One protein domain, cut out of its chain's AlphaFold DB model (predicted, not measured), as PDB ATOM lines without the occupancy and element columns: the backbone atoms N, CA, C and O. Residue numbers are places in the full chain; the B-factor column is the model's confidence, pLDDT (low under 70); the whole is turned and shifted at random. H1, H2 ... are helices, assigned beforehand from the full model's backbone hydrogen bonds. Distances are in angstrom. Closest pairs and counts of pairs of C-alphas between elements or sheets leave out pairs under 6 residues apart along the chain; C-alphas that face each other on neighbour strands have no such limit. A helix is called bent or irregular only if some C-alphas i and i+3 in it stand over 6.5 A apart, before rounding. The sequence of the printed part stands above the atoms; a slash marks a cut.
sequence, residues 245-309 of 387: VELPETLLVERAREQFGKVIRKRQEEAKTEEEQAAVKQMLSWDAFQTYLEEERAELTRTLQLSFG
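Overview. This is residues 245 to 309 of the 387 residues of the protein "Hypothetical protein" of Phaeocystis antarctica (UniProt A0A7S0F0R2). One long helix, H1, makes most of the length of a rod; the short helix H2 folds back beside its later part as a helical hairpin, and the bent helix H3 crosses its earlier part with both arms, H3a and H3b. H2 and H3b are at opposite ends of the rod, and H3a is between them along the chain. The printed part has 65 residues with three named helices, in the order H1, H2, H3, and no named strand; the class is all helix. The whole is loose, with a radius of gyration of the C-alphas of 13.8 A, and spans 44 by 20 by 15 A.

Arrangement. H1, residues 249 to 270, touches H2, residues 274 to 283, with its residues 264 to 268 alone. Their closest C-alphas, those of Gln 268 and Val 280, are 6.5 A apart. This helical hairpin has a shallow tilt of 1 degrees, opposite ways. H3, residues 286 to 309, was assigned as one helix by its hydrogen bonds but is bent: C-alphas 295 and 298 are 7.4 A apart. Its arms, H3a at residues 286 to 295 and H3b at residues 298 to 309, stand at a steep tilt of 67 degrees. H1 touches H3a with residues 253 to 260 alone, the closest C-alphas being those of Ala 256 and Leu 293 at 6.1 A; at 72 degrees they are only just about perpendicular. Residues 252 to 256 of H1 alone touch residues 300 to 301 alone of H3b, at a steep tilt of 65 degrees, opposite ways; the closest C-alphas, of Leu 252 and Leu 300, are 6.7 A apart. H2 and H3a are close but not clearly touching, with the C-alphas of Met 283 and Phe 289 closest at 7.5 A. H2 and H3b are apart. Of the three pairs that touch, one is at a shallow tilt, and the helix packing is only just mostly crossed. In H1, H2, H3a and H3b every O i to N i+4 pair is within hydrogen-bond range.

Along the chain. H1 begins at C-alpha 249, (157.289, 82.315, 128.345), and measures 31.3 A from first to last C-alpha. H2 measures 14.4 A and begins at C-alpha 274, (166.518, 66.598, 159.391). H3a measures 14.3 A. H3b measures 16.2 A and ends at C-alpha 309, (139.685, 78.429, 126.080). Residues 296 and 297 belong to neither arm.

Size, cuts and confidence. The two C-alphas farthest apart, those of Glu 274 and Gly 309, are 44.4 A from each other, while the first and last printed C-alphas, of Val 245 and Gly 309, are 8.2 A apart. The links from H1 to H2, with 3 residues, and from H2 to H3, with 2, are tight. The printed part has no cut. Its mean pLDDT is 88.8, and no printed residue is under 70.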
ATOM      1  N   VAL A 245     146.215  79.324 121.715       80.50
ATOM      2  CA  VAL A 245     146.670  80.597 122.290       80.50
ATOM      3  C   VAL A 245     148.196  80.625 122.318       80.50
ATOM      4  O   VAL A 245     148.822  79.700 122.842       80.50
ATOM      5  N   GLU A 246     148.793  81.691 121.786       80.19
ATOM      6  CA  GLU A 246     150.225  81.948 121.943       80.19
ATOM      7  C   GLU A 246     150.508  82.406 123.378       80.19
ATOM      8  O   GLU A 246     150.139  83.514 123.782       80.19
ATOM      9  N   LEU A 247     151.133  81.525 124.160       85.25
ATOM     10  CA  LEU A 247     151.456  81.778 125.560       85.25
ATOM     11  C   LEU A 247     152.871  82.360 125.692       85.25
ATOM     12  O   LEU A 247     153.817  81.718 125.222       85.25
ATOM     13  N   PRO A 248     153.036  83.517 126.358       86.31
ATOM     14  CA  PRO A 248     154.354  84.072 126.624       86.31
ATOM     15  C   PRO A 248     155.116  83.206 127.634       86.31
ATOM     16  O   PRO A 248     154.536  82.598 128.540       86.31
ATOM     17  N   GLU A 249     156.439  83.147 127.490       85.62
ATOM     18  CA  GLU A 249     157.289  82.315 128.345       85.62
ATOM     19  C   GLU A 249     157.275  82.782 129.806       85.62
ATOM     20  O   GLU A 249     157.244  81.955 130.717       85.62
ATOM     21  N   THR A 250     157.200  84.092 130.040       87.19
ATOM     22  CA  THR A 250     157.083  84.659 131.391       87.19
ATOM     23  C   THR A 250     155.849  84.147 132.130       87.19
ATOM     24  O   THR A 250     155.938  83.834 133.316       87.19
ATOM     25  N   LEU A 251     154.719  83.961 131.437       86.81
ATOM     26  CA  LEU A 251     153.503  83.406 132.031       86.81
ATOM     27  C   LEU A 251     153.703  81.954 132.481       86.81
ATOM     28  O   LEU A 251     153.268  81.579 133.571       86.81
ATOM     29  N   LEU A 252     154.388  81.144 131.670       88.94
ATOM     30  CA  LEU A 252     154.722  79.765 132.031       88.94
ATOM     31  C   LEU A 252     155.656  79.723 133.244       88.94
ATOM     32  O   LEU A 252     155.423  78.941 134.165       88.94
ATOM     33  N   VAL A 253     156.674  80.586 133.274       89.50
ATOM     34  CA  VAL A 253     157.634  80.673 134.383       89.50
ATOM     35  C   VAL A 253     156.949  81.094 135.682       89.50
ATOM     36  O   VAL A 253     157.156  80.449 136.709       89.50
ATOM     37  N   GLU A 254     156.107  82.128 135.663       88.06
ATOM     38  CA  GLU A 254     155.381  82.582 136.857       88.06
ATOM     39  C   GLU A 254     154.397  81.517 137.356       88.06
ATOM     40  O   GLU A 254     154.341  81.216 138.553       88.06
ATOM     41  N   ARG A 255     153.687  80.849 136.438       87.12
ATOM     42  CA  ARG A 255     152.802  79.737 136.792       87.12
ATOM     43  C   ARG A 255     153.572  78.570 137.414       87.12
ATOM     44  O   ARG A 255     153.112  78.004 138.412       87.12
ATOM     45  N   ALA A 256     154.729  78.228 136.851       90.81
ATOM     46  CA  ALA A 256     155.610  77.193 137.376       90.81
ATOM     47  C   ALA A 256     156.141  77.563 138.761       90.81
ATOM     48  O   ALA A 256     156.134  76.716 139.648       90.81
ATOM     49  N   ARG A 257     156.547  78.820 138.991       90.62
ATOM     50  CA  ARG A 257     157.001  79.302 140.310       90.62
ATOM     51  C   ARG A 257     155.929  79.115 141.374       90.62
ATOM     52  O   ARG A 257     156.229  78.647 142.472       90.62
ATOM     53  N   GLU A 258     154.681  79.435 141.052       87.94
ATOM     54  CA  GLU A 258     153.559  79.271 141.974       87.94
ATOM     55  C   GLU A 258     153.312  77.791 142.319       87.94
ATOM     56  O   GLU A 258     153.189  77.441 143.498       87.94
ATOM     57  N   GLN A 259     153.265  76.911 141.310       88.31
ATOM     58  CA  GLN A 259     153.071  75.469 141.515       88.31
ATOM     59  C   GLN A 259     154.244  74.843 142.265       88.31
ATOM     60  O   GLN A 259     154.036  74.153 143.263       88.31
ATOM     61  N   PHE A 260     155.471  75.165 141.863       91.31
ATOM     62  CA  PHE A 260     156.679  74.736 142.550       91.31
ATOM     63  C   PHE A 260     156.658  75.179 144.013       91.31
ATOM     64  O   PHE A 260     156.863  74.370 144.912       91.31
ATOM     65  N   GLY A 261     156.284  76.431 144.287       90.75
ATOM     66  CA  GLY A 261     156.116  76.937 145.647       90.75
ATOM     67  C   GLY A 261     155.061  76.180 146.465       90.75
ATOM     68  O   GLY A 261     155.226  76.023 147.676       90.75
ATOM     69  N   LYS A 262     153.978  75.685 145.848       88.75
ATOM     70  CA  LYS A 262     152.991  74.808 146.514       88.75
ATOM     71  C   LYS A 262     153.577  73.425 146.807       88.75
ATOM     72  O   LYS A 262     153.436  72.942 147.927       88.75
ATOM     73  N   VAL A 263     154.276  72.825 145.842       89.56
ATOM     74  CA  VAL A 263     154.950  71.525 146.006       89.56
ATOM     75  C   VAL A 263     155.989  71.590 147.123       89.56
ATOM     76  O   VAL A 263     156.015  70.718 147.989       89.56
ATOM     77  N   ILE A 264     156.811  72.641 147.145       90.56
ATOM     78  CA  ILE A 264     157.819  72.847 148.185       90.56
ATOM     79  C   ILE A 264     157.164  73.034 149.550       90.56
ATOM     80  O   ILE A 264     157.562  72.346 150.482       90.56
ATOM     81  N   ARG A 265     156.153  73.905 149.681       89.62
ATOM     82  CA  ARG A 265     155.447  74.111 150.961       89.62
ATOM     83  C   ARG A 265     154.857  72.814 151.504       89.62
ATOM     84  O   ARG A 265     155.119  72.472 152.650       89.62
ATOM     85  N   LYS A 266     154.178  72.041 150.654       89.12
ATOM     86  CA  LYS A 266     153.647  70.729 151.034       89.12
ATOM     87  C   LYS A 266     154.753  69.792 151.536       89.12
ATOM     88  O   LYS A 266     154.618  69.195 152.597       89.12
ATOM     89  N   ARG A 267     155.884  69.710 150.826       88.94
ATOM     90  CA  ARG A 267     157.027  68.891 151.270       88.94
ATOM     91  C   ARG A 267     157.675  69.420 152.554       88.94
ATOM     92  O   ARG A 267     158.154  68.619 153.344       88.94
ATOM     93  N   GLN A 268     157.697  70.736 152.780       88.69
ATOM     94  CA  GLN A 268     158.177  71.333 154.034       88.69
ATOM     95  C   GLN A 268     157.292  70.944 155.220       88.69
ATOM     96  O   GLN A 268     157.817  70.643 156.287       88.69
ATOM     97  N   GLU A 269     155.973  70.940 155.031       89.69
ATOM     98  CA  GLU A 269     154.996  70.537 156.049       89.69
ATOM     99  C   GLU A 269     155.074  69.034 156.357       89.69
ATOM    100  O   GLU A 269     154.940  68.621 157.510       89.69
ATOM    101  N   GLU A 270     155.322  68.211 155.335       89.81
ATOM    102  CA  GLU A 270     155.458  66.757 155.467       89.81
ATOM    103  C   GLU A 270     156.827  66.322 156.026       89.81
ATOM    104  O   GLU A 270     156.921  65.242 156.614       89.81
ATOM    105  N   ALA A 271     157.872  67.146 155.876       88.56
ATOM    106  CA  ALA A 271     159.233  66.841 156.317       88.56
ATOM    107  C   ALA A 271     159.355  66.832 157.850       88.56
ATOM    108  O   ALA A 271     159.351  67.872 158.514       88.56
ATOM    109  N   LYS A 272     159.539  65.640 158.422       90.81
ATOM    110  CA  LYS A 272     159.631  65.430 159.879       90.81
ATOM    111  C   LYS A 272     161.061  65.199 160.349       90.81
ATOM    112  O   LYS A 272     161.355  65.405 161.525       90.81
ATOM    113  N   THR A 273     161.941  64.773 159.450       92.56
ATOM    114  CA  THR A 273     163.344  64.467 159.751       92.56
ATOM    115  C   THR A 273     164.291  65.554 159.242       92.56
ATOM    116  O   THR A 273     163.981  66.290 158.305       92.56
ATOM    117  N   GLU A 274     165.481  65.655 159.842       86.25
ATOM    118  CA  GLU A 274     166.518  66.598 159.391       86.25
ATOM    119  C   GLU A 274     166.988  66.307 157.954       86.25
ATOM    120  O   GLU A 274     167.314  67.234 157.213       86.25
ATOM    121  N   GLU A 275     166.977  65.035 157.540       86.19
ATOM    122  CA  GLU A 275     167.340  64.603 156.186       86.19
ATOM    123  C   GLU A 275     166.303  65.056 155.146       86.19
ATOM    124  O   GLU A 275     166.668  65.648 154.129       86.19
ATOM    125  N   GLU A 276     165.008  64.889 155.432       86.19
ATOM    126  CA  GLU A 276     163.923  65.395 154.579       86.19
ATOM    127  C   GLU A 276     163.946  66.927 154.492       86.19
ATOM    128  O   GLU A 276     163.819  67.496 153.409       86.19
ATOM    129  N   GLN A 277     164.187  67.619 155.610       84.88
ATOM    130  CA  GLN A 277     164.324  69.079 155.617       84.88
ATOM    131  C   GLN A 277     165.540  69.551 154.808       84.88
ATOM    132  O   GLN A 277     165.477  70.587 154.139       84.88
ATOM    133  N   ALA A 278     166.653  68.812 154.848       87.38
ATOM    134  CA  ALA A 278     167.825  69.093 154.026       87.38
ATOM    135  C   ALA A 278     167.535  68.868 152.533       87.38
ATOM    136  O   ALA A 278     167.910  69.712 151.716       87.38
ATOM    137  N   ALA A 279     166.814  67.801 152.180       85.94
ATOM    138  CA  ALA A 279     166.386  67.535 150.806       85.94
ATOM    139  C   ALA A 279     165.481  68.656 150.270       85.94
ATOM    140  O   ALA A 279     165.707  69.174 149.176       85.94
ATOM    141  N   VAL A 280     164.515  69.121 151.066       87.12
ATOM    142  CA  VAL A 280     163.632  70.229 150.678       87.12
ATOM    143  C   VAL A 280     164.403  71.539 150.475       87.12
ATOM    144  O   VAL A 280     164.094  72.302 149.562       87.12
ATOM    145  N   LYS A 281     165.458  71.793 151.260       87.06
ATOM    146  CA  LYS A 281     166.347  72.947 151.033       87.06
ATOM    147  C   LYS A 281     167.130  72.839 149.726       87.06
ATOM    148  O   LYS A 281     167.316  73.854 149.064       87.06
ATOM    149  N   GLN A 282     167.569  71.644 149.335       84.94
ATOM    150  CA  GLN A 282     168.249  71.439 148.048       84.94
ATOM    151  C   GLN A 282     167.312  71.698 146.859       84.94
ATOM    152  O   GLN A 282     167.738  72.245 145.840       84.94
ATOM    153  N   MET A 283     166.021  71.390 147.017       83.19
ATOM    154  CA  MET A 283     165.003  71.693 146.009       83.19
ATOM    155  C   MET A 283     164.759  73.195 145.809       83.19
ATOM    156  O   MET A 283     164.229  73.579 144.780       83.19
ATOM    157  N   LEU A 284     165.164  74.073 146.733       87.06
ATOM    158  CA  LEU A 284     165.041  75.531 146.558       87.06
ATOM    159  C   LEU A 284     166.084  76.123 145.589       87.06
ATOM    160  O   LEU A 284     166.198  77.344 145.472       87.06
ATOM    161  N   SER A 285     166.877  75.283 144.920       89.62
ATOM    162  CA  SER A 285     167.860  75.727 143.936       89.62
ATOM    163  C   SER A 285     167.214  76.114 142.602       89.62
ATOM    164  O   SER A 285     166.184  75.577 142.198       89.62
ATOM    165  N   TRP A 286     167.860  77.042 141.891       87.31
ATOM    166  CA  TRP A 286     167.445  77.438 140.541       87.31
ATOM    167  C   TRP A 286     167.462  76.259 139.559       87.31
ATOM    168  O   TRP A 286     166.569  76.143 138.731       87.31
ATOM    169  N   ASP A 287     168.439  75.364 139.689       90.81
ATOM    170  CA  ASP A 287     168.594  74.173 138.845       90.81
ATOM    171  C   ASP A 287     167.430  73.178 139.018       90.81
ATOM    172  O   ASP A 287     166.841  72.715 138.038       90.81
ATOM    173  N   ALA A 288     167.002  72.944 140.266       90.12
ATOM    174  CA  ALA A 288     165.821  72.133 140.558       90.12
ATOM    175  C   ALA A 288     164.538  72.757 139.987       90.12
ATOM    176  O   ALA A 288     163.682  72.043 139.465       90.12
ATOM    177  N   PHE A 289     164.415  74.088 140.049       92.44
ATOM    178  CA  PHE A 289     163.294  74.798 139.438       92.44
ATOM    179  C   PHE A 289     163.296  74.691 137.905       92.44
ATOM    180  O   PHE A 289     162.236  74.485 137.324       92.44
ATOM    181  N   GLN A 290     164.456  74.800 137.249       91.56
ATOM    182  CA  GLN A 290     164.559  74.643 135.792       91.56
ATOM    183  C   GLN A 290     164.169  73.235 135.347       91.56
ATOM    184  O   GLN A 290     163.359  73.089 134.438       91.56
ATOM    185  N   THR A 291     164.657  72.210 136.051       92.31
ATOM    186  CA  THR A 291     164.275  70.814 135.782       92.31
ATOM    187  C   THR A 291     162.762  70.627 135.913       92.31
ATOM    188  O   THR A 291     162.117  70.104 135.010       92.31
ATOM    189  N   TYR A 292     162.172  71.136 137.000       92.00
ATOM    190  CA  TYR A 292     160.724  71.108 137.203       92.00
ATOM    191  C   TYR A 292     159.960  71.828 136.082       92.00
ATOM    192  O   TYR A 292     158.961  71.319 135.582       92.00
ATOM    193  N   LEU A 293     160.427  73.011 135.670       91.50
ATOM    194  CA  LEU A 293     159.811  73.779 134.592       91.50
ATOM    195  C   LEU A 293     159.853  73.015 133.265       91.50
ATOM    196  O   LEU A 293     158.860  73.031 132.547       91.50
ATOM    197  N   GLU A 294     160.968  72.365 132.932       93.50
ATOM    198  CA  GLU A 294     161.101  71.564 131.709       93.50
ATOM    199  C   GLU A 294     160.152  70.359 131.704       93.50
ATOM    200  O   GLU A 294     159.481  70.118 130.698       93.50
ATOM    201  N   GLU A 295     160.052  69.644 132.828       93.69
ATOM    202  CA  GLU A 295     159.173  68.479 132.986       93.69
ATOM    203  C   GLU A 295     157.687  68.861 132.920       93.69
ATOM    204  O   GLU A 295     156.898  68.214 132.228       93.69
ATOM    205  N   GLU A 296     157.303  69.948 133.589       92.94
ATOM    206  CA  GLU A 296     155.905  70.371 133.709       92.94
ATOM    207  C   GLU A 296     155.452  71.302 132.578       92.94
ATOM    208  O   GLU A 296     154.262  71.606 132.466       92.94
ATOM    209  N   ARG A 297     156.360  71.766 131.703       91.56
ATOM    210  CA  ARG A 297     156.047  72.755 130.652       91.56
ATOM    211  C   ARG A 297     154.835  72.351 129.817       91.56
ATOM    212  O   ARG A 297     153.993  73.201 129.522       91.56
ATOM    213  N   ALA A 298     154.753  71.083 129.417       91.56
ATOM    214  CA  ALA A 298     153.660  70.587 128.582       91.56
ATOM    215  C   ALA A 298     152.309  70.669 129.308       91.56
ATOM    216  O   ALA A 298     151.333  71.162 128.740       91.56
ATOM    217  N   GLU A 299     152.265  70.264 130.576       90.38
ATOM    218  CA  GLU A 299     151.039  70.275 131.376       90.38
ATOM    219  C   GLU A 299     150.630  71.697 131.779       90.38
ATOM    220  O   GLU A 299     149.448  72.044 131.735       90.38
ATOM    221  N   LEU A 300     151.598  72.566 132.082       90.69
ATOM    222  CA  LEU A 300     151.357  73.989 132.330       90.69
ATOM    223  C   LEU A 300     150.786  74.686 131.093       90.69
ATOM    224  O   LEU A 300     149.810  75.426 131.201       90.69
ATOM    225  N   THR A 301     151.359  74.409 129.919       91.12
ATOM    226  CA  THR A 301     150.868  74.926 128.633       91.12
ATOM    227  C   THR A 301     149.433  74.471 128.396       91.12
ATOM    228  O   THR A 301     148.567  75.301 128.127       91.12
ATOM    229  N   ARG A 302     149.162  73.170 128.570       89.88
ATOM    230  CA  ARG A 302     147.823  72.587 128.431       89.88
ATOM    231  C   ARG A 302     146.820  73.245 129.379       89.88
ATOM    232  O   ARG A 302     145.756  73.677 128.945       89.88
ATOM    233  N   THR A 303     147.174  73.357 130.657       89.00
ATOM    234  CA  THR A 303     146.320  73.940 131.702       89.00
ATOM    235  C   THR A 303     145.999  75.403 131.413       89.00
ATOM    236  O   THR A 303     144.854  75.830 131.556       89.00
ATOM    237  N   LEU A 304     146.995  76.182 130.985       89.38
ATOM    238  CA  LEU A 304     146.797  77.586 130.644       89.38
ATOM    239  C   LEU A 304     145.918  77.724 129.401       89.38
ATOM    240  O   LEU A 304     144.908  78.420 129.463       89.38
ATOM    241  N   GLN A 305     146.224  77.011 128.315       89.81
ATOM    242  CA  GLN A 305     145.393  77.006 127.103       89.81
ATOM    243  C   GLN A 305     143.942  76.648 127.405       89.81
ATOM    244  O   GLN A 305     143.029  77.282 126.883       89.81
ATOM    245  N   LEU A 306     143.733  75.679 128.292       89.56
ATOM    246  CA  LEU A 306     142.409  75.302 128.736       89.56
ATOM    247  C   LEU A 306     141.705  76.449 129.468       89.56
ATOM    248  O   LEU A 306     140.558  76.749 129.150       89.56
ATOM    249  N   SER A 307     142.378  77.112 130.413       88.50
ATOM    250  CA  SER A 307     141.788  78.248 131.133       88.50
ATOM    251  C   SER A 307     141.370  79.381 130.190       88.50
ATOM    252  O   SER A 307     140.239  79.849 130.278       88.50
ATOM    253  N   PHE A 308     142.224  79.736 129.222       88.94
ATOM    254  CA  PHE A 308     141.908  80.730 128.194       88.94
ATOM    255  C   PHE A 308     140.778  80.282 127.269       88.94
ATOM    256  O   PHE A 308     139.930  81.090 126.902       88.94
ATOM    257  N   GLY A 309     140.755  79.004 126.889       88.75
ATOM    258  CA  GLY A 309     139.685  78.429 126.080       88.75
ATOM    259  C   GLY A 309     138.337  78.517 126.788       88.75
ATOM    260  O   GLY A 309     137.373  78.987 126.198       88.75
TER     261      GLY A 309